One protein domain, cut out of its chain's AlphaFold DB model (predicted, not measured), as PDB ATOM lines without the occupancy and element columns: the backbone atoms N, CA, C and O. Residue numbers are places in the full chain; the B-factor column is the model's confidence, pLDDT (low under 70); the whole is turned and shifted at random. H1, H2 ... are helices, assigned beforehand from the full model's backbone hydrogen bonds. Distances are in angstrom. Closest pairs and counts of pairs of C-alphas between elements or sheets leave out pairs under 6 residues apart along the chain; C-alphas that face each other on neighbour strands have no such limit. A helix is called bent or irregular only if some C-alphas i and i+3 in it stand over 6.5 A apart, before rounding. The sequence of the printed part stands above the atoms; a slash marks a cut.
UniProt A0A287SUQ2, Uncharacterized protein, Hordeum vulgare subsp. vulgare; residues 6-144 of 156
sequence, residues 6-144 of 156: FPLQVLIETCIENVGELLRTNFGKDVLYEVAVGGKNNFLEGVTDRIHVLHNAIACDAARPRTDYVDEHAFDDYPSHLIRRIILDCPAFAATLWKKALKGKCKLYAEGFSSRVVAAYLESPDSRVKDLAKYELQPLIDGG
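AT A GLANCE: This is residues 6 to 144 of the 156 residues of an uncharacterized protein of Hordeum vulgare subsp. vulgare (UniProt A0A287SUQ2). The domain is a flat slab of two rows of helices, like a chain wound in stacked turns: H1, H4, H6 and H9 follow one another side by side in one row, and H3, H5 and H8 in a second row that crosses the first slantwise. The short helices H2 and H7 lie at turns between the rows, and the long link of residues 63 to 76 loops out beyond the helices around residue 67. The printed part has 139 residues with nine named helices, H1 to H9 in chain order, and no named strand; the class is all helix. It is compact, with a radius of gyration of the C-alphas of 14.6 A, and spans 50 by 38 by 20 A.

IN THESE COORDINATES: H4, the longest helix, holds residues 45 to 62 and measures 24.8 A, from C-alpha 45 at (65.170, 199.178, 8.030) to C-alpha 62; it has a kink of 31 degrees near residue 52. Before it come H1, residues 6 to 17, 16.7 A, beginning with C-alpha 6 at (66.859, 199.733, -5.262), H2, residues 19 to 22, and H3, residues 28 to 36. After it come H5, residues 77 to 89, 19.6 A; H6, residues 91 to 102, 14.6 A; H7, residues 106 to 109; and H8, residues 115 to 123. H9, residues 127 to 142, 20.0 A, has a kink of 70 degrees near residue 136 and ends with C-alpha 142 at (77.970, 171.913, 34.068). H4, H6 and H9 are irregular, H6 only just: C-alphas 46 and 49 are 8.6 A apart, 99 and 102 6.55 A, and 132 and 135 7.6 A.

HOW THE PARTS SIT: H4 is the hub, touching four helices. It touches H6 at a shallow tilt of 23 degrees, the same way, the closest C-alphas being those of Ala 59 and Leu 97, 4.8 A apart. It touches H1 at 10 degrees, also shallow and the same way, with Ile 16 and Leu 54 closest at 5.1 A between C-alphas. With residues 51 to 55 alone it touches H3 at a steep tilt of 50 degrees, opposite ways; the C-alphas of Ala 36 and Ile 51 are closest, 6.1 A. With residues 57 to 61 alone it touches H2, closest at the C-alphas of Val 19 and Ile 58, 6.2 A. H5 touches H8 at a shallow tilt of 11 degrees, the same way, with the C-alphas of Arg 84 and Val 117 closest at 4.9 A. H5 and H6 touch only at the corner. H9 touches H8 with residues 129 to 134 alone, at a steep 54 degrees, the C-alphas of Leu 122 and Lys 130 being closest at 5.1 A. H7 and H9 only just touch, with 3 pairs of C-alphas within 8 A, closest at Cys 106 and Glu 136, 7.0 A. H1 and H9 are apart. In H1, H3 and H6 every O i to N i+4 pair is within hydrogen-bond range; in H4 12 of 14 are, in H5 7 of 9, in H8 3 of 5 and in H9 7 of 12, while H2 and H7 are too short for such a pair.

THE WHOLE: The two C-alphas farthest apart, those of Phe 6 and Gly 143, are 50.2 A apart. The printed part has no cut. The link from H4 to H5 is long, with 14 residues. Mean pLDDT of the printed part is 91.2, and residues 68 to 70 are under 70.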
ATOM      1  N   PHE A   6      66.557 200.685  -4.190       73.25
ATOM      2  CA  PHE A   6      66.859 199.733  -5.262       73.25
ATOM      3  C   PHE A   6      68.315 199.220  -5.252       73.25
ATOM      4  O   PHE A   6      68.491 198.004  -5.273       73.25
ATOM      5  N   PRO A   7      69.357 200.066  -5.101       81.00
ATOM      6  CA  PRO A   7      70.738 199.574  -5.031       81.00
ATOM      7  C   PRO A   7      71.000 198.667  -3.820       81.00
ATOM      8  O   PRO A   7      71.773 197.717  -3.903       81.00
ATOM      9  N   LEU A   8      70.331 198.938  -2.695       84.69
ATOM     10  CA  LEU A   8      70.474 198.160  -1.463       84.69
ATOM     11  C   LEU A   8      69.794 196.799  -1.587       84.69
ATOM     12  O   LEU A   8      70.319 195.805  -1.098       84.69
ATOM     13  N   GLN A   9      68.654 196.735  -2.279       86.25
ATOM     14  CA  GLN A   9      67.994 195.466  -2.572       86.25
ATOM     15  C   GLN A   9      68.885 194.559  -3.424       86.25
ATOM     16  O   GLN A   9      69.044 193.396  -3.069       86.25
ATOM     17  N   VAL A  10      69.520 195.103  -4.467       90.44
ATOM     18  CA  VAL A  10      70.448 194.352  -5.333       90.44
ATOM     19  C   VAL A  10      71.662 193.844  -4.548       90.44
ATOM     20  O   VAL A  10      72.065 192.692  -4.710       90.44
ATOM     21  N   LEU A  11      72.223 194.666  -3.653       91.56
ATOM     22  CA  LEU A  11      73.321 194.242  -2.781       91.56
ATOM     23  C   LEU A  11      72.906 193.070  -1.878       91.56
ATOM     24  O   LEU A  11      73.648 192.095  -1.762       91.56
ATOM     25  N   ILE A  12      71.726 193.148  -1.254       93.19
ATOM     26  CA  ILE A  12      71.216 192.076  -0.388       93.19
ATOM     27  C   ILE A  12      70.961 190.801  -1.199       93.19
ATOM     28  O   ILE A  12      71.338 189.723  -0.751       93.19
ATOM     29  N   GLU A  13      70.368 190.910  -2.390       94.12
ATOM     30  CA  GLU A  13      70.158 189.776  -3.302       94.12
ATOM     31  C   GLU A  13      71.488 189.104  -3.666       94.12
ATOM     32  O   GLU A  13      71.628 187.895  -3.501       94.12
ATOM     33  N   THR A  14      72.505 189.895  -4.021       95.00
ATOM     34  CA  THR A  14      73.852 189.379  -4.313       95.00
ATOM     35  C   THR A  14      74.454 188.672  -3.095       95.00
ATOM     36  O   THR A  14      75.067 187.613  -3.236       95.00
ATOM     37  N   CYS A  15      74.255 189.209  -1.886       95.69
ATOM     38  CA  CYS A  15      74.699 188.556  -0.655       95.69
ATOM     39  C   CYS A  15      73.994 187.213  -0.431       95.69
ATOM     40  O   CYS A  15      74.656 186.247  -0.067       95.69
ATOM     41  N   ILE A  16      72.675 187.147  -0.654       96.12
ATOM     42  CA  ILE A  16      71.866 185.928  -0.495       96.12
ATOM     43  C   ILE A  16      72.342 184.830  -1.450       96.12
ATOM     44  O   ILE A  16      72.522 183.689  -1.027       96.12
ATOM     45  N   GLU A  17      72.553 185.170  -2.720       96.31
ATOM     46  CA  GLU A  17      72.948 184.215  -3.761       96.31
ATOM     47  C   GLU A  17      74.354 183.647  -3.536       96.31
ATOM     48  O   GLU A  17      74.611 182.493  -3.875       96.31
ATOM     49  N   ASN A  18      75.241 184.425  -2.909       95.12
ATOM     50  CA  ASN A  18      76.660 184.096  -2.779       95.12
ATOM     51  C   ASN A  18      77.103 183.835  -1.328       95.12
ATOM     52  O   ASN A  18      78.300 183.841  -1.052       95.12
ATOM     53  N   VAL A  19      76.175 183.581  -0.387       94.31
ATOM     54  CA  VAL A  19      76.486 183.357   1.044       94.31
ATOM     55  C   VAL A  19      77.629 182.363   1.245       94.31
ATOM     56  O   VAL A  19      78.533 182.627   2.035       94.31
ATOM     57  N   GLY A  20      77.592 181.228   0.539       90.94
ATOM     58  CA  GLY A  20      78.592 180.172   0.692       90.94
ATOM     59  C   GLY A  20      80.013 180.670   0.412       90.94
ATOM     60  O   GLY A  20      80.916 180.445   1.215       90.94
ATOM     61  N   GLU A  21      80.201 181.408  -0.679       91.50
ATOM     62  CA  GLU A  21      81.496 181.989  -1.033       91.50
ATOM     63  C   GLU A  21      81.853 183.155  -0.101       91.50
ATOM     64  O   GLU A  21      82.937 183.201   0.478       91.50
ATOM     65  N   LEU A  22      80.918 184.081   0.121       93.00
ATOM     66  CA  LEU A  22      81.166 185.302   0.885       93.00
ATOM     67  C   LEU A  22      81.555 185.026   2.346       93.00
ATOM     68  O   LEU A  22      82.436 185.712   2.862       93.00
ATOM     69  N   LEU A  23      80.976 184.003   2.988       90.56
ATOM     70  CA  LEU A  23      81.348 183.578   4.348       90.56
ATOM     71  C   LEU A  23      82.823 183.164   4.468       90.56
ATOM     72  O   LEU A  23      83.399 183.261   5.550       90.56
ATOM     73  N   ARG A  24      83.418 182.692   3.368       89.56
ATOM     74  CA  ARG A  24      84.750 182.071   3.315       89.56
ATOM     75  C   ARG A  24      85.804 182.977   2.672       89.56
ATOM     76  O   ARG A  24      86.955 182.581   2.524       89.56
ATOM     77  N   THR A  25      85.439 184.204   2.296       88.56
ATOM     78  CA  THR A  25      86.361 185.171   1.682       88.56
ATOM     79  C   THR A  25      86.750 186.285   2.644       88.56
ATOM     80  O   THR A  25      86.006 186.642   3.558       88.56
ATOM     81  N   ASN A  26      87.917 186.889   2.397       82.38
ATOM     82  CA  ASN A  26      88.459 187.902   3.295       82.38
ATOM     83  C   ASN A  26      87.629 189.178   3.403       82.38
ATOM     84  O   ASN A  26      87.510 189.737   4.488       82.38
ATOM     85  N   PHE A  27      87.052 189.613   2.286       84.06
ATOM     86  CA  PHE A  27      86.277 190.850   2.216       84.06
ATOM     87  C   PHE A  27      84.769 190.593   2.243       84.06
ATOM     88  O   PHE A  27      84.016 191.418   2.757       84.06
ATOM     89  N   GLY A  28      84.315 189.439   1.732       88.00
ATOM     90  CA  GLY A  28      82.893 189.104   1.679       88.00
ATOM     91  C   GLY A  28      82.256 189.010   3.061       88.00
ATOM     92  O   GLY A  28      81.109 189.420   3.233       88.00
ATOM     93  N   LYS A  29      83.017 188.574   4.072       86.88
ATOM     94  CA  LYS A  29      82.524 188.477   5.447       86.88
ATOM     95  C   LYS A  29      82.144 189.828   6.065       86.88
ATOM     96  O   LYS A  29      81.174 189.892   6.813       86.88
ATOM     97  N   ASP A  30      82.872 190.901   5.750       90.56
ATOM     98  CA  ASP A  30      82.621 192.221   6.340       90.56
ATOM     99  C   ASP A  30      81.392 192.857   5.687       90.56
ATOM    100  O   ASP A  30      80.552 193.443   6.366       90.56
ATOM    101  N   VAL A  31      81.223 192.643   4.377       92.12
ATOM    102  CA  VAL A  31      79.996 193.019   3.662       92.12
ATOM    103  C   VAL A  31      78.798 192.246   4.216       92.12
ATOM    104  O   VAL A  31      77.778 192.851   4.543       92.12
ATOM    105  N   LEU A  32      78.925 190.925   4.384       94.12
ATOM    106  CA  LEU A  32      77.870 190.097   4.969       94.12
ATOM    107  C   LEU A  32      77.506 190.541   6.383       94.12
ATOM    108  O   LEU A  32      76.320 190.590   6.699       94.12
ATOM    109  N   TYR A  33      78.497 190.867   7.215       94.62
ATOM    110  CA  TYR A  33      78.273 191.378   8.562       94.62
ATOM    111  C   TYR A  33      77.395 192.629   8.530       94.62
ATOM    112  O   TYR A  33      76.314 192.626   9.117       94.62
ATOM    113  N   GLU A  34      77.828 193.668   7.808       93.25
ATOM    114  CA  GLU A  34      77.139 194.961   7.778       93.25
ATOM    115  C   GLU A  34      75.705 194.821   7.257       93.25
ATOM    116  O   GLU A  34      74.775 195.399   7.821       93.25
ATOM    117  N   VAL A  35      75.494 194.002   6.224       93.81
ATOM    118  CA  VAL A  35      74.152 193.757   5.683       93.81
ATOM    119  C   VAL A  35      73.291 192.956   6.665       93.81
ATOM    120  O   VAL A  35      72.127 193.296   6.877       93.81
ATOM    121  N   ALA A  36      73.845 191.920   7.303       94.12
ATOM    122  CA  ALA A  36      73.109 191.070   8.237       94.12
ATOM    123  C   ALA A  36      72.677 191.813   9.510       94.12
ATOM    124  O   ALA A  36      71.610 191.509  10.044       94.12
ATOM    125  N   VAL A  37      73.455 192.792   9.984       93.38
ATOM    126  CA  VAL A  37      73.088 193.618  11.150       93.38
ATOM    127  C   VAL A  37      72.215 194.828  10.788       93.38
ATOM    128  O   VAL A  37      71.835 195.587  11.672       93.38
ATOM    129  N   GLY A  38      71.855 195.000   9.510       89.31
ATOM    130  CA  GLY A  38      70.980 196.085   9.050       89.31
ATOM    131  C   GLY A  38      71.694 197.416   8.783       89.31
ATOM    132  O   GLY A  38      71.036 198.444   8.592       89.31
ATOM    133  N   GLY A  39      73.026 197.396   8.730       86.38
ATOM    134  CA  GLY A  39      73.883 198.561   8.560       86.38
ATOM    135  C   GLY A  39      73.894 199.489   9.776       86.38
ATOM    136  O   GLY A  39      73.033 199.445  10.657       86.38
ATOM    137  N   LYS A  40      74.879 200.388   9.819       81.75
ATOM    138  CA  LYS A  40      74.985 201.385  10.891       81.75
ATOM    139  C   LYS A  40      73.701 202.220  10.998       81.75
ATOM    140  O   LYS A  40      73.178 202.699   9.993       81.75
ATOM    141  N   ASN A  41      73.233 202.438  12.228       78.75
ATOM    142  CA  ASN A  41      72.006 203.181  12.546       78.75
ATOM    143  C   ASN A  41      70.731 202.597  11.903       78.75
ATOM    144  O   ASN A  41      69.808 203.354  11.612       78.75
ATOM    145  N   ASN A  42      70.684 201.280  11.664       74.75
ATOM    146  CA  ASN A  42      69.551 200.593  11.033       74.75
ATOM    147  C   ASN A  42      69.182 201.177   9.659       74.75
ATOM    148  O   ASN A  42      68.014 201.222   9.279       74.75
ATOM    149  N   PHE A  43      70.177 201.628   8.893       79.38
ATOM    150  CA  PHE A  43      69.962 202.235   7.576       79.38
ATOM    151  C   PHE A  43      69.173 201.331   6.608       79.38
ATOM    152  O   PHE A  43      68.519 201.818   5.684       79.38
ATOM    153  N   LEU A  44      69.208 200.015   6.826       78.75
ATOM    154  CA  LEU A  44      68.499 199.026   6.021       78.75
ATOM    155  C   LEU A  44      67.096 198.665   6.549       78.75
ATOM    156  O   LEU A  44      66.506 197.700   6.064       78.75
ATOM    157  N   GLU A  45      66.518 199.430   7.482       75.25
ATOM    158  CA  GLU A  45      65.170 199.178   8.030       75.25
ATOM    159  C   GLU A  45      64.100 199.041   6.924       75.25
ATOM    160  O   GLU A  45      63.238 198.162   6.982       75.25
ATOM    161  N   GLY A  46      64.222 199.823   5.843       76.06
ATOM    162  CA  GLY A  46      63.341 199.780   4.666       76.06
ATOM    163  C   GLY A  46      63.386 198.494   3.821       76.06
ATOM    164  O   GLY A  46      62.602 198.364   2.882       76.06
ATOM    165  N   VAL A  47      64.294 197.555   4.105       82.56
ATOM    166  CA  VAL A  47      64.477 196.286   3.366       82.56
ATOM    167  C   VAL A  47      64.602 195.080   4.311       82.56
ATOM    168  O   VAL A  47      65.189 194.054   3.961       82.56
ATOM    169  N   THR A  48      64.013 195.187   5.504       86.12
ATOM    170  CA  THR A  48      64.138 194.205   6.596       86.12
ATOM    171  C   THR A  48      63.701 192.786   6.198       86.12
ATOM    172  O   THR A  48      64.382 191.821   6.544       86.12
ATOM    173  N   ASP A  49      62.644 192.628   5.391       90.00
ATOM    174  CA  ASP A  49      62.208 191.306   4.901       90.00
ATOM    175  C   ASP A  49      63.322 190.569   4.141       90.00
ATOM    176  O   ASP A  49      63.529 189.368   4.317       90.00
ATOM    177  N   ARG A  50      64.101 191.296   3.331       90.69
ATOM    178  CA  ARG A  50      65.219 190.724   2.569       90.69
ATOM    179  C   ARG A  50      66.403 190.385   3.472       90.69
ATOM    180  O   ARG A  50      67.076 189.386   3.233       90.69
ATOM    181  N   ILE A  51      66.626 191.154   4.537       93.69
ATOM    182  CA  ILE A  51      67.630 190.819   5.559       93.69
ATOM    183  C   ILE A  51      67.262 189.504   6.254       93.69
ATOM    184  O   ILE A  51      68.131 188.660   6.458       93.69
ATOM    185  N   HIS A  52      65.984 189.261   6.544       94.75
ATOM    186  CA  HIS A  52      65.549 187.972   7.090       94.75
ATOM    187  C   HIS A  52      65.759 186.808   6.113       94.75
ATOM    188  O   HIS A  52      66.112 185.703   6.537       94.75
ATOM    189  N   VAL A  53      65.617 187.041   4.803       96.50
ATOM    190  CA  VAL A  53      65.995 186.049   3.781       96.50
ATOM    191  C   VAL A  53      67.503 185.778   3.814       96.50
ATOM    192  O   VAL A  53      67.901 184.614   3.767       96.50
ATOM    193  N   LEU A  54      68.339 186.808   3.982       96.88
ATOM    194  CA  LEU A  54      69.786 186.643   4.161       96.88
ATOM    195  C   LEU A  54      70.129 185.865   5.439       96.88
ATOM    196  O   LEU A  54      70.918 184.923   5.381       96.88
ATOM    197  N   HIS A  55      69.503 186.186   6.576       97.81
ATOM    198  CA  HIS A  55      69.665 185.423   7.824       97.81
ATOM    199  C   HIS A  55      69.343 183.947   7.616       97.81
ATOM    200  O   HIS A  55      70.079 183.071   8.067       97.81
ATOM    201  N   ASN A  56      68.253 183.673   6.903       97.75
ATOM    202  CA  ASN A  56      67.844 182.325   6.560       97.75
ATOM    203  C   ASN A  56      68.866 181.623   5.650       97.75
ATOM    204  O   ASN A  56      69.152 180.452   5.882       97.75
ATOM    205  N   ALA A  57      69.431 182.315   4.657       97.81
ATOM    206  CA  ALA A  57      70.448 181.761   3.766       97.81
ATOM    207  C   ALA A  57      71.734 181.387   4.526       97.81
ATOM    208  O   ALA A  57      72.201 180.254   4.407       97.81
ATOM    209  N   ILE A  58      72.238 182.279   5.388       96.81
ATOM    210  CA  ILE A  58      73.391 182.008   6.267       96.81
ATOM    211  C   ILE A  58      73.097 180.824   7.197       96.81
ATOM    212  O   ILE A  58      73.908 179.908   7.319       96.81
ATOM    213  N   ALA A  59      71.917 180.797   7.822       97.62
ATOM    214  CA  ALA A  59      71.533 179.705   8.710       97.62
ATOM    215  C   ALA A  59      71.374 178.361   7.976       97.62
ATOM    216  O   ALA A  59      71.647 177.314   8.559       97.62
ATOM    217  N   CYS A  60      70.941 178.375   6.714       96.38
ATOM    218  CA  CYS A  60      70.889 177.184   5.871       96.38
ATOM    219  C   CYS A  60      72.293 176.686   5.497       96.38
ATOM    220  O   CYS A  60      72.513 175.480   5.571       96.38
ATOM    221  N   ASP A  61      73.239 177.573   5.154       95.12
ATOM    222  CA  ASP A  61      74.635 177.168   4.910       95.12
ATOM    223  C   ASP A  61      75.255 176.550   6.172       95.12
ATOM    224  O   ASP A  61      75.841 175.472   6.117       95.12
ATOM    225  N   ALA A  62      75.008 177.159   7.334       94.94
ATOM    226  CA  ALA A  62      75.476 176.660   8.624       94.94
ATOM    227  C   ALA A  62      74.798 175.368   9.108       94.94
ATOM    228  O   ALA A  62      75.304 174.706  10.010       94.94
ATOM    229  N   ALA A  63      73.648 175.003   8.539       95.38
ATOM    230  CA  ALA A  63      72.958 173.755   8.852       95.38
ATOM    231  C   ALA A  63      73.464 172.563   8.023       95.38
ATOM    232  O   ALA A  63      73.050 171.426   8.290       95.38
ATOM    233  N   ARG A  64      74.315 172.805   7.013       91.81
ATOM    234  CA  ARG A  64      74.904 171.749   6.183       91.81
ATOM    235  C   ARG A  64      75.745 170.817   7.067       91.81
ATOM    236  O   ARG A  64      76.364 171.276   8.020       91.81
ATOM    237  N   PRO A  65      75.774 169.503   6.800       87.19
ATOM    238  CA  PRO A  65      76.652 168.601   7.536       87.19
ATOM    239  C   PRO A  65      78.117 169.023   7.388       87.19
ATOM    240  O   PRO A  65      78.525 169.457   6.311       87.19
ATOM    241  N   ARG A  66      78.920 168.832   8.439       84.06
ATOM    242  CA  ARG A  66      80.381 168.850   8.307       84.06
ATOM    243  C   ARG A  66      80.795 167.681   7.415       84.06
ATOM    244  O   ARG A  66      80.444 166.540   7.712       84.06
ATOM    245  N   THR A  67      81.486 167.969   6.318       77.94
ATOM    246  CA  THR A  67      82.042 166.961   5.410       77.94
ATOM    247  C   THR A  67      83.520 167.247   5.192       77.94
ATOM    248  O   THR A  67      83.939 168.400   5.201       77.94
ATOM    249  N   ASP A  68      84.308 166.199   4.966       66.00
ATOM    250  CA  ASP A  68      85.770 166.319   4.894       66.00
ATOM    251  C   ASP A  68      86.291 166.768   3.512       66.00
ATOM    252  O   ASP A  68      87.498 166.813   3.297       66.00
ATOM    253  N   TYR A  69      85.408 167.052   2.542       57.34
ATOM    254  CA  TYR A  69      85.776 166.969   1.118       57.34
ATOM    255  C   TYR A  69      85.444 168.168   0.227       57.34
ATOM    256  O   TYR A  69      85.761 168.093  -0.958       57.34
ATOM    257  N   VAL A  70      84.804 169.241   0.708       61.41
ATOM    258  CA  VAL A  70      84.281 170.254  -0.235       61.41
ATOM    259  C   VAL A  70      84.577 171.698   0.158       61.41
ATOM    260  O   VAL A  70      85.170 172.389  -0.652       61.41
ATOM    261  N   ASP A  71      84.255 172.149   1.372       70.88
ATOM    262  CA  ASP A  71      84.505 173.528   1.821       70.88
ATOM    263  C   ASP A  71      84.564 173.584   3.354       70.88
ATOM    264  O   ASP A  71      83.952 172.751   4.027       70.88
ATOM    265  N   GLU A  72      85.238 174.592   3.918       83.88
ATOM    266  CA  GLU A  72      85.232 174.857   5.365       83.88
ATOM    267  C   GLU A  72      83.786 175.003   5.876       83.88
ATOM    268  O   GLU A  72      82.981 175.711   5.269       83.88
ATOM    269  N   HIS A  73      83.401 174.334   6.966       91.00
ATOM    270  CA  HIS A  73      82.035 174.449   7.484       91.00
ATOM    271  C   HIS A  73      81.813 175.829   8.127       91.00
ATOM    272  O   HIS A  73      82.723 176.426   8.688       91.00
ATOM    273  N   ALA A  74      80.579 176.346   8.114       91.38
ATOM    274  CA  ALA A  74      80.300 177.715   8.574       91.38
ATOM    275  C   ALA A  74      80.588 177.962  10.076       91.38
ATOM    276  O   ALA A  74      80.686 179.098  10.525       91.38
ATOM    277  N   PHE A  75      80.702 176.895  10.868       92.19
ATOM    278  CA  PHE A  75      81.102 176.950  12.284       92.19
ATOM    279  C   PHE A  75      82.569 176.583  12.529       92.19
ATOM    280  O   PHE A  75      82.961 176.427  13.687       92.19
ATOM    281  N   ASP A  76      83.361 176.425  11.478       87.62
ATOM    282  CA  ASP A  76      84.796 176.187  11.592       87.62
ATOM    283  C   ASP A  76      85.561 177.517  11.544       87.62
ATOM    284  O   ASP A  76      84.955 178.576  11.362       87.62
ATOM    285  N   ASP A  77      86.862 177.430  11.839       84.56
ATOM    286  CA  ASP A  77      87.845 178.509  12.011       84.56
ATOM    287  C   ASP A  77      87.364 179.888  11.538       84.56
ATOM    288  O   ASP A  77      86.811 180.664  12.331       84.56
ATOM    289  N   TYR A  78      87.476 180.177  10.248       81.75
ATOM    290  CA  TYR A  78      87.321 181.526   9.733       81.75
ATOM    291  C   TYR A  78      85.866 182.040   9.729       81.75
ATOM    292  O   TYR A  78      85.616 183.126  10.279       81.75
ATOM    293  N   PRO A  79      84.869 181.300   9.200       86.50
ATOM    294  CA  PRO A  79      83.477 181.750   9.186       86.50
ATOM    295  C   PRO A  79      82.854 181.857  10.588       86.50
ATOM    296  O   PRO A  79      81.980 182.705  10.817       86.50
ATOM    297  N   SER A  80      83.326 181.058  11.555       89.62
ATOM    298  CA  SER A  80      82.794 181.054  12.924       89.62
ATOM    299  C   SER A  80      82.901 182.423  13.611       89.62
ATOM    300  O   SER A  80      82.010 182.808  14.375       89.62
ATOM    301  N   HIS A  81      83.945 183.197  13.293       90.31
ATOM    302  CA  HIS A  81      84.157 184.543  13.821       90.31
ATOM    303  C   HIS A  81      83.055 185.514  13.401       90.31
ATOM    304  O   HIS A  81      82.535 186.260  14.237       90.31
ATOM    305  N   LEU A  82      82.694 185.490  12.115       93.31
ATOM    306  CA  LEU A  82      81.626 186.319  11.573       93.31
ATOM    307  C   LEU A  82      80.291 185.937  12.213       93.31
ATOM    308  O   LEU A  82      79.594 186.800  12.742       93.31
ATOM    309  N   ILE A  83      79.955 184.645  12.215       95.94
ATOM    310  CA  ILE A  83      78.680 184.167  12.761       95.94
ATOM    311  C   ILE A  83      78.547 184.526  14.241       95.94
ATOM    312  O   ILE A  83      77.503 185.037  14.646       95.94
ATOM    313  N   ARG A  84      79.603 184.319  15.040       95.56
ATOM    314  CA  ARG A  84      79.623 184.739  16.447       95.56
ATOM    315  C   ARG A  84      79.313 186.227  16.580       95.56
ATOM    316  O   ARG A  84      78.502 186.593  17.423       95.56
ATOM    317  N   ARG A  85      79.939 187.075  15.763       95.06
ATOM    318  CA  ARG A  85      79.721 188.524  15.811       95.06
ATOM    319  C   ARG A  85      78.262 188.883  15.501       95.06
ATOM    320  O   ARG A  85      77.636 189.582  16.285       95.06
ATOM    321  N   ILE A  86      77.679 188.309  14.444       96.19
ATOM    322  CA  ILE A  86      76.270 188.563  14.092       96.19
ATOM    323  C   ILE A  86      75.316 188.068  15.200       96.19
ATOM    324  O   ILE A  86      74.317 188.727  15.463       96.19
ATOM    325  N   ILE A  87      75.604 186.953  15.891       97.06
ATOM    326  CA  ILE A  87      74.785 186.496  17.038       97.06
ATOM    327  C   ILE A  87      74.737 187.551  18.150       97.06
ATOM    328  O   ILE A  87      73.676 187.773  18.737       97.06
ATOM    329  N   LEU A  88      75.878 188.172  18.457       95.31
ATOM    330  CA  LEU A  88      75.977 189.173  19.519       95.31
ATOM    331  C   LEU A  88      75.260 190.474  19.141       95.31
ATOM    332  O   LEU A  88      74.602 191.065  19.995       95.31
ATOM    333  N   ASP A  89      75.335 190.866  17.868       94.94
ATOM    334  CA  ASP A  89      74.849 192.167  17.393       94.94
ATOM    335  C   ASP A  89      73.420 192.121  16.812       94.94
ATOM    336  O   ASP A  89      72.761 193.154  16.695       94.94
ATOM    337  N   CYS A  90      72.900 190.939  16.458       95.31
ATOM    338  CA  CYS A  90      71.601 190.783  15.798       95.31
ATOM    339  C   CYS A  90      70.755 189.639  16.407       95.31
ATOM    340  O   CYS A  90      70.825 188.486  15.964       95.31
ATOM    341  N   PRO A  91      69.855 189.945  17.365       95.69
ATOM    342  CA  PRO A  91      68.977 188.947  17.988       95.69
ATOM    343  C   PRO A  91      68.063 188.198  17.005       95.69
ATOM    344  O   PRO A  91      67.779 187.013  17.193       95.69
ATOM    345  N   ALA A  92      67.616 188.860  15.930       95.19
ATOM    346  CA  ALA A  92      66.789 188.236  14.893       95.19
ATOM    347  C   ALA A  92      67.553 187.146  14.119       95.19
ATOM    348  O   ALA A  92      67.015 186.062  13.857       95.19
ATOM    349  N   PHE A  93      68.829 187.401  13.814       97.56
ATOM    350  CA  PHE A  93      69.712 186.400  13.230       97.56
ATOM    351  C   PHE A  93      69.945 185.244  14.204       97.56
ATOM    352  O   PHE A  93      69.775 184.089  13.815       97.56
ATOM    353  N   ALA A  94      70.261 185.538  15.470       98.12
ATOM    354  CA  ALA A  94      70.483 184.515  16.491       98.12
ATOM    355  C   ALA A  94      69.274 183.568  16.620       98.12
ATOM    356  O   ALA A  94      69.424 182.350  16.573       98.12
ATOM    357  N   ALA A  95      68.050 184.099  16.670       98.00
ATOM    358  CA  ALA A  95      66.842 183.271  16.698       98.00
ATOM    359  C   ALA A  95      66.701 182.375  15.449       98.00
ATOM    360  O   ALA A  95      66.321 181.202  15.550       98.00
ATOM    361  N   THR A  96      67.035 182.909  14.271       98.38
ATOM    362  CA  THR A  96      66.973 182.180  12.994       98.38
ATOM    363  C   THR A  96      68.009 181.061  12.931       98.38
ATOM    364  O   THR A  96      67.664 179.915  12.618       98.38
ATOM    365  N   LEU A  97      69.261 181.368  13.272       98.38
ATOM    366  CA  LEU A  97      70.360 180.411  13.303       98.38
ATOM    367  C   LEU A  97      70.097 179.305  14.326       98.38
ATOM    368  O   LEU A  97      70.257 178.127  14.002       98.38
ATOM    369  N   TRP A  98      69.620 179.660  15.523       98.06
ATOM    370  CA  TRP A  98      69.275 178.693  16.562       98.06
ATOM    371  C   TRP A  98      68.277 177.659  16.050       98.06
ATOM    372  O   TRP A  98      68.529 176.455  16.094       98.06
ATOM    373  N   LYS A  99      67.162 178.140  15.490       97.69
ATOM    374  CA  LYS A  99      66.077 177.296  14.983       97.69
ATOM    375  C   LYS A  99      66.530 176.354  13.865       97.69
ATOM    376  O   LYS A  99      66.000 175.250  13.770       97.69
ATOM    377  N   LYS A 100      67.442 176.796  12.996       97.38
ATOM    378  CA  LYS A 100      67.800 176.072  11.765       97.38
ATOM    379  C   LYS A 100      69.041 175.201  11.881       97.38
ATOM    380  O   LYS A 100      69.063 174.123  11.292       97.38
ATOM    381  N   ALA A 101      70.048 175.655  12.617       96.56
ATOM    382  CA  ALA A 101      71.369 175.039  12.610       96.56
ATOM    383  C   ALA A 101      71.788 174.458  13.966       96.56
ATOM    384  O   ALA A 101      72.515 173.468  13.976       96.56
ATOM    385  N   LEU A 102      71.336 175.021  15.095       96.44
ATOM    386  CA  LEU A 102      71.908 174.684  16.409       96.44
ATOM    387  C   LEU A 102      70.994 173.876  17.327       96.44
ATOM    388  O   LEU A 102      71.497 172.995  18.015       96.44
ATOM    389  N   LYS A 103      69.680 174.137  17.342       96.56
ATOM    390  CA  LYS A 103      68.756 173.483  18.278       96.56
ATOM    391  C   LYS A 103      68.816 171.955  18.147       96.56
ATOM    392  O   LYS A 103      68.557 171.407  17.074       96.56
ATOM    393  N   GLY A 104      69.110 171.280  19.253       96.19
ATOM    394  CA  GLY A 104      69.301 169.831  19.350       96.19
ATOM    395  C   GLY A 104      70.669 169.331  18.868       96.19
ATOM    396  O   GLY A 104      70.876 168.119  18.792       96.19
ATOM    397  N   LYS A 105      71.589 170.229  18.508       95.12
ATOM    398  CA  LYS A 105      72.906 169.922  17.934       95.12
ATOM    399  C   LYS A 105      74.055 170.592  18.688       95.12
ATOM    400  O   LYS A 105      75.201 170.397  18.290       95.12
ATOM    401  N   CYS A 106      73.817 171.329  19.777       94.50
ATOM    402  CA  CYS A 106      74.871 172.099  20.450       94.50
ATOM    403  C   CYS A 106      76.050 171.239  20.909       94.50
ATOM    404  O   CYS A 106      77.188 171.690  20.829       94.50
ATOM    405  N   LYS A 107      75.810 169.980  21.298       93.81
ATOM    406  CA  LYS A 107      76.882 169.044  21.673       93.81
ATOM    407  C   LYS A 107      77.895 168.803  20.542       93.81
ATOM    408  O   LYS A 107      79.075 168.662  20.830       93.81
ATOM    409  N   LEU A 108      77.463 168.797  19.275       92.81
ATOM    410  CA  LEU A 108      78.348 168.616  18.107       92.81
ATOM    411  C   LEU A 108      79.290 169.808  17.886       92.81
ATOM    412  O   LEU A 108      80.319 169.686  17.224       92.81
ATOM    413  N   TYR A 109      78.909 170.963  18.421       93.38
ATOM    414  CA  TYR A 109      79.570 172.242  18.208       93.38
ATOM    415  C   TYR A 109      80.137 172.822  19.507       93.38
ATOM    416  O   TYR A 109      80.599 173.953  19.507       93.38
ATOM    417  N   ALA A 110      80.113 172.068  20.611       92.69
ATOM    418  CA  ALA A 110      80.527 172.540  21.932       92.69
ATOM    419  C   ALA A 110      82.053 172.610  22.112       92.69
ATOM    420  O   ALA A 110      82.523 173.184  23.089       92.69
ATOM    421  N   GLU A 111      82.816 172.058  21.167       89.38
ATOM    422  CA  GLU A 111      84.277 171.974  21.198       89.38
ATOM    423  C   GLU A 111      84.902 172.654  19.963       89.38
ATOM    424  O   GLU A 111      84.212 172.993  18.992       89.38
ATOM    425  N   GLY A 112      86.218 172.884  20.005       88.50
ATOM    426  CA  GLY A 112      86.977 173.509  18.912       88.50
ATOM    427  C   GLY A 112      86.536 174.944  18.596       88.50
ATOM    428  O   GLY A 112      86.003 175.645  19.458       88.50
ATOM    429  N   PHE A 113      86.732 175.388  17.351       88.38
ATOM    430  CA  PHE A 113      86.331 176.732  16.896       88.38
ATOM    431  C   PHE A 113      84.822 176.976  17.021       88.38
ATOM    432  O   PHE A 113      84.394 178.036  17.484       88.38
ATOM    433  N   SER A 114      84.018 175.950  16.731       92.00
ATOM    434  CA  SER A 114      82.559 176.011  16.835       92.00
ATOM    435  C   SER A 114      82.041 176.317  18.234       92.00
ATOM    436  O   SER A 114      80.969 176.916  18.357       92.00
ATOM    437  N   SER A 115      82.808 175.988  19.283       93.00
ATOM    438  CA  SER A 115      82.414 176.268  20.670       93.00
ATOM    439  C   SER A 115      82.124 177.750  20.893       93.00
ATOM    440  O   SER A 115      81.213 178.097  21.641       93.00
ATOM    441  N   ARG A 116      82.823 178.635  20.171       92.50
ATOM    442  CA  ARG A 116      82.652 180.090  20.258       92.50
ATOM    443  C   ARG A 116      81.310 180.548  19.694       92.50
ATOM    444  O   ARG A 116      80.744 181.508  20.205       92.50
ATOM    445  N   VAL A 117      80.791 179.869  18.670       95.12
ATOM    446  CA  VAL A 117      79.462 180.150  18.096       95.12
ATOM    447  C   VAL A 117      78.374 179.776  19.094       95.12
ATOM    448  O   VAL A 117      77.429 180.532  19.300       95.12
ATOM    449  N   VAL A 118      78.522 178.622  19.745       95.62
ATOM    450  CA  VAL A 118      77.566 178.152  20.750       95.62
ATOM    451  C   VAL A 118      77.623 179.023  22.010       95.62
ATOM    452  O   VAL A 118      76.585 179.461  22.503       95.62
ATOM    453  N   ALA A 119      78.827 179.346  22.490       94.62
ATOM    454  CA  ALA A 119      79.043 180.225  23.639       94.62
ATOM    455  C   ALA A 119      78.486 181.642  23.420       94.62
ATOM    456  O   ALA A 119      77.993 182.251  24.369       94.62
ATOM    457  N   ALA A 120      78.465 182.132  22.174       95.81
ATOM    458  CA  ALA A 120      77.932 183.450  21.828       95.81
ATOM    459  C   ALA A 120      76.486 183.672  22.309       95.81
ATOM    460  O   ALA A 120      76.117 184.792  22.646       95.81
ATOM    461  N   TYR A 121      75.669 182.616  22.393       96.62
ATOM    462  CA  TYR A 121      74.297 182.732  22.899       96.62
ATOM    463  C   TYR A 121      74.241 183.085  24.387       96.62
ATOM    464  O   TYR A 121      73.330 183.787  24.810       96.62
ATOM    465  N   LEU A 122      75.212 182.624  25.177       93.56
ATOM    466  CA  LEU A 122      75.321 182.931  26.608       93.56
ATOM    467  C   LEU A 122      75.906 184.331  26.834       93.56
ATOM    468  O   LEU A 122      75.557 185.014  27.799       93.56
ATOM    469  N   GLU A 123      76.782 184.742  25.921       92.81
ATOM    470  CA  GLU A 123      77.481 186.028  25.916       92.81
ATOM    471  C   GLU A 123      76.619 187.172  25.354       92.81
ATOM    472  O   GLU A 123      76.911 188.335  25.620       92.81
ATOM    473  N   SER A 124      75.556 186.863  24.602       94.19
ATOM    474  CA  SER A 124      74.687 187.858  23.965       94.19
ATOM    475  C   SER A 124      74.135 188.869  24.978       94.19
ATOM    476  O   SER A 124      73.688 188.467  26.048       94.19
ATOM    477  N   PRO A 125      74.097 190.177  24.681       92.31
ATOM    478  CA  PRO A 125      73.481 191.153  25.580       92.31
ATOM    479  C   PRO A 125      71.951 191.000  25.670       92.31
ATOM    480  O   PRO A 125      71.344 191.453  26.639       92.31
ATOM    481  N   ASP A 126      71.314 190.345  24.692       94.38
ATOM    482  CA  ASP A 126      69.866 190.144  24.657       94.38
ATOM    483  C   ASP A 126      69.462 188.922  25.497       94.38
ATOM    484  O   ASP A 126      69.817 187.779  25.193       94.38
ATOM    485  N   SER A 127      68.675 189.147  26.554       95.25
ATOM    486  CA  SER A 127      68.209 188.077  27.445       95.25
ATOM    487  C   SER A 127      67.405 187.000  26.718       95.25
ATOM    488  O   SER A 127      67.511 185.825  27.064       95.25
ATOM    489  N   ARG A 128      66.669 187.357  25.660       96.25
ATOM    490  CA  ARG A 128      65.876 186.405  24.872       96.25
ATOM    491  C   ARG A 128      66.782 185.438  24.123       96.25
ATOM    492  O   ARG A 128      66.450 184.262  24.011       96.25
ATOM    493  N   VAL A 129      67.933 185.910  23.637       96.94
ATOM    494  CA  VAL A 129      68.935 185.058  22.980       96.94
ATOM    495  C   VAL A 129      69.547 184.080  23.984       96.94
ATOM    496  O   VAL A 129      69.672 182.896  23.667       96.94
ATOM    497  N   LYS A 130      69.831 184.526  25.216       96.25
ATOM    498  CA  LYS A 130      70.289 183.631  26.295       96.25
ATOM    499  C   LYS A 130      69.250 182.563  26.626       96.25
ATOM    500  O   LYS A 130      69.582 181.379  26.702       96.25
ATOM    501  N   ASP A 131      67.992 182.965  26.789       96.25
ATOM    502  CA  ASP A 131      66.897 182.070  27.170       96.25
ATOM    503  C   ASP A 131      66.625 180.986  26.114       96.25
ATOM    504  O   ASP A 131      66.309 179.851  26.476       96.25
ATOM    505  N   LEU A 132      66.814 181.292  24.821       95.75
ATOM    506  CA  LEU A 132      66.695 180.313  23.730       95.75
ATOM    507  C   LEU A 132      67.633 179.115  23.909       95.75
ATOM    508  O   LEU A 132      67.251 177.985  23.595       95.75
ATOM    509  N   ALA A 133      68.849 179.374  24.392       95.00
ATOM    510  CA  ALA A 133      69.924 178.395  24.443       95.00
ATOM    511  C   ALA A 133      70.125 177.776  25.830       95.00
ATOM    512  O   ALA A 133      70.660 176.671  25.939       95.00
ATOM    513  N   LYS A 134      69.658 178.449  26.887       93.62
ATOM    514  CA  LYS A 134      69.894 178.094  28.291       93.62
ATOM    515  C   LYS A 134      69.725 176.604  28.585       93.62
ATOM    516  O   LYS A 134      70.633 175.987  29.129       93.62
ATOM    517  N   TYR A 135      68.593 176.013  28.204       94.56
ATOM    518  CA  TYR A 135      68.298 174.612  28.523       94.56
ATOM    519  C   TYR A 135      69.228 173.610  27.834       94.56
ATOM    520  O   TYR A 135      69.538 172.574  28.414       94.56
ATOM    521  N   GLU A 136      69.667 173.900  26.609       95.81
ATOM    522  CA  GLU A 136      70.545 172.999  25.857       95.81
ATOM    523  C   GLU A 136      72.018 173.194  26.241       95.81
ATOM    524  O   GLU A 136      72.792 172.238  26.228       95.81
ATOM    525  N   LEU A 137      72.404 174.416  26.622       95.19
ATOM    526  CA  LEU A 137      73.790 174.752  26.941       95.19
ATOM    527  C   LEU A 137      74.161 174.521  28.402       95.19
ATOM    528  O   LEU A 137      75.307 174.164  28.660       95.19
ATOM    529  N   GLN A 138      73.228 174.665  29.348       94.56
ATOM    530  CA  GLN A 138      73.529 174.499  30.774       94.56
ATOM    531  C   GLN A 138      74.186 173.141  31.092       94.56
ATOM    532  O   GLN A 138      75.245 173.151  31.713       94.56
ATOM    533  N   PRO A 139      73.694 171.988  30.590       95.81
ATOM    534  CA  PRO A 139      74.351 170.702  30.838       95.81
ATOM    535  C   PRO A 139      75.770 170.608  30.256       95.81
ATOM    536  O   PRO A 139      76.608 169.875  30.779       95.81
ATOM    537  N   LEU A 140      76.055 171.334  29.168       95.69
ATOM    538  CA  LEU A 140      77.385 171.371  28.551       95.69
ATOM    539  C   LEU A 140      78.363 172.221  29.371       95.69
ATOM    540  O   LEU A 140      79.550 171.899  29.412       95.69
ATOM    541  N   ILE A 141      77.868 173.273  30.029       93.81
ATOM    542  CA  ILE A 141      78.636 174.093  30.975       93.81
ATOM    543  C   ILE A 141      78.909 173.293  32.248       93.81
ATOM    544  O   ILE A 141      80.058 173.182  32.665       93.81
ATOM    545  N   ASP A 142      77.868 172.693  32.830       94.19
ATOM    546  CA  ASP A 142      77.970 171.913  34.068       94.19
ATOM    547  C   ASP A 142      78.901 170.703  33.887       94.19
ATOM    548  O   ASP A 142      79.658 170.345  34.788       94.19
ATOM    549  N   GLY A 143      78.897 170.105  32.689       92.38
ATOM    550  CA  GLY A 143      79.823 169.044  32.295       92.38
ATOM    551  C   GLY A 143      81.241 169.516  31.947       92.38
ATOM    552  O   GLY A 143      82.083 168.683  31.619       92.38
ATOM    553  N   GLY A 144      81.520 170.824  31.975       89.81
ATOM    554  CA  GLY A 144      82.832 171.409  31.679       89.81
ATOM    555  C   GLY A 144      83.254 171.367  30.205       89.81
ATOM    556  O   GLY A 144      84.409 171.677  29.902       89.81
TER     557      GLY A 144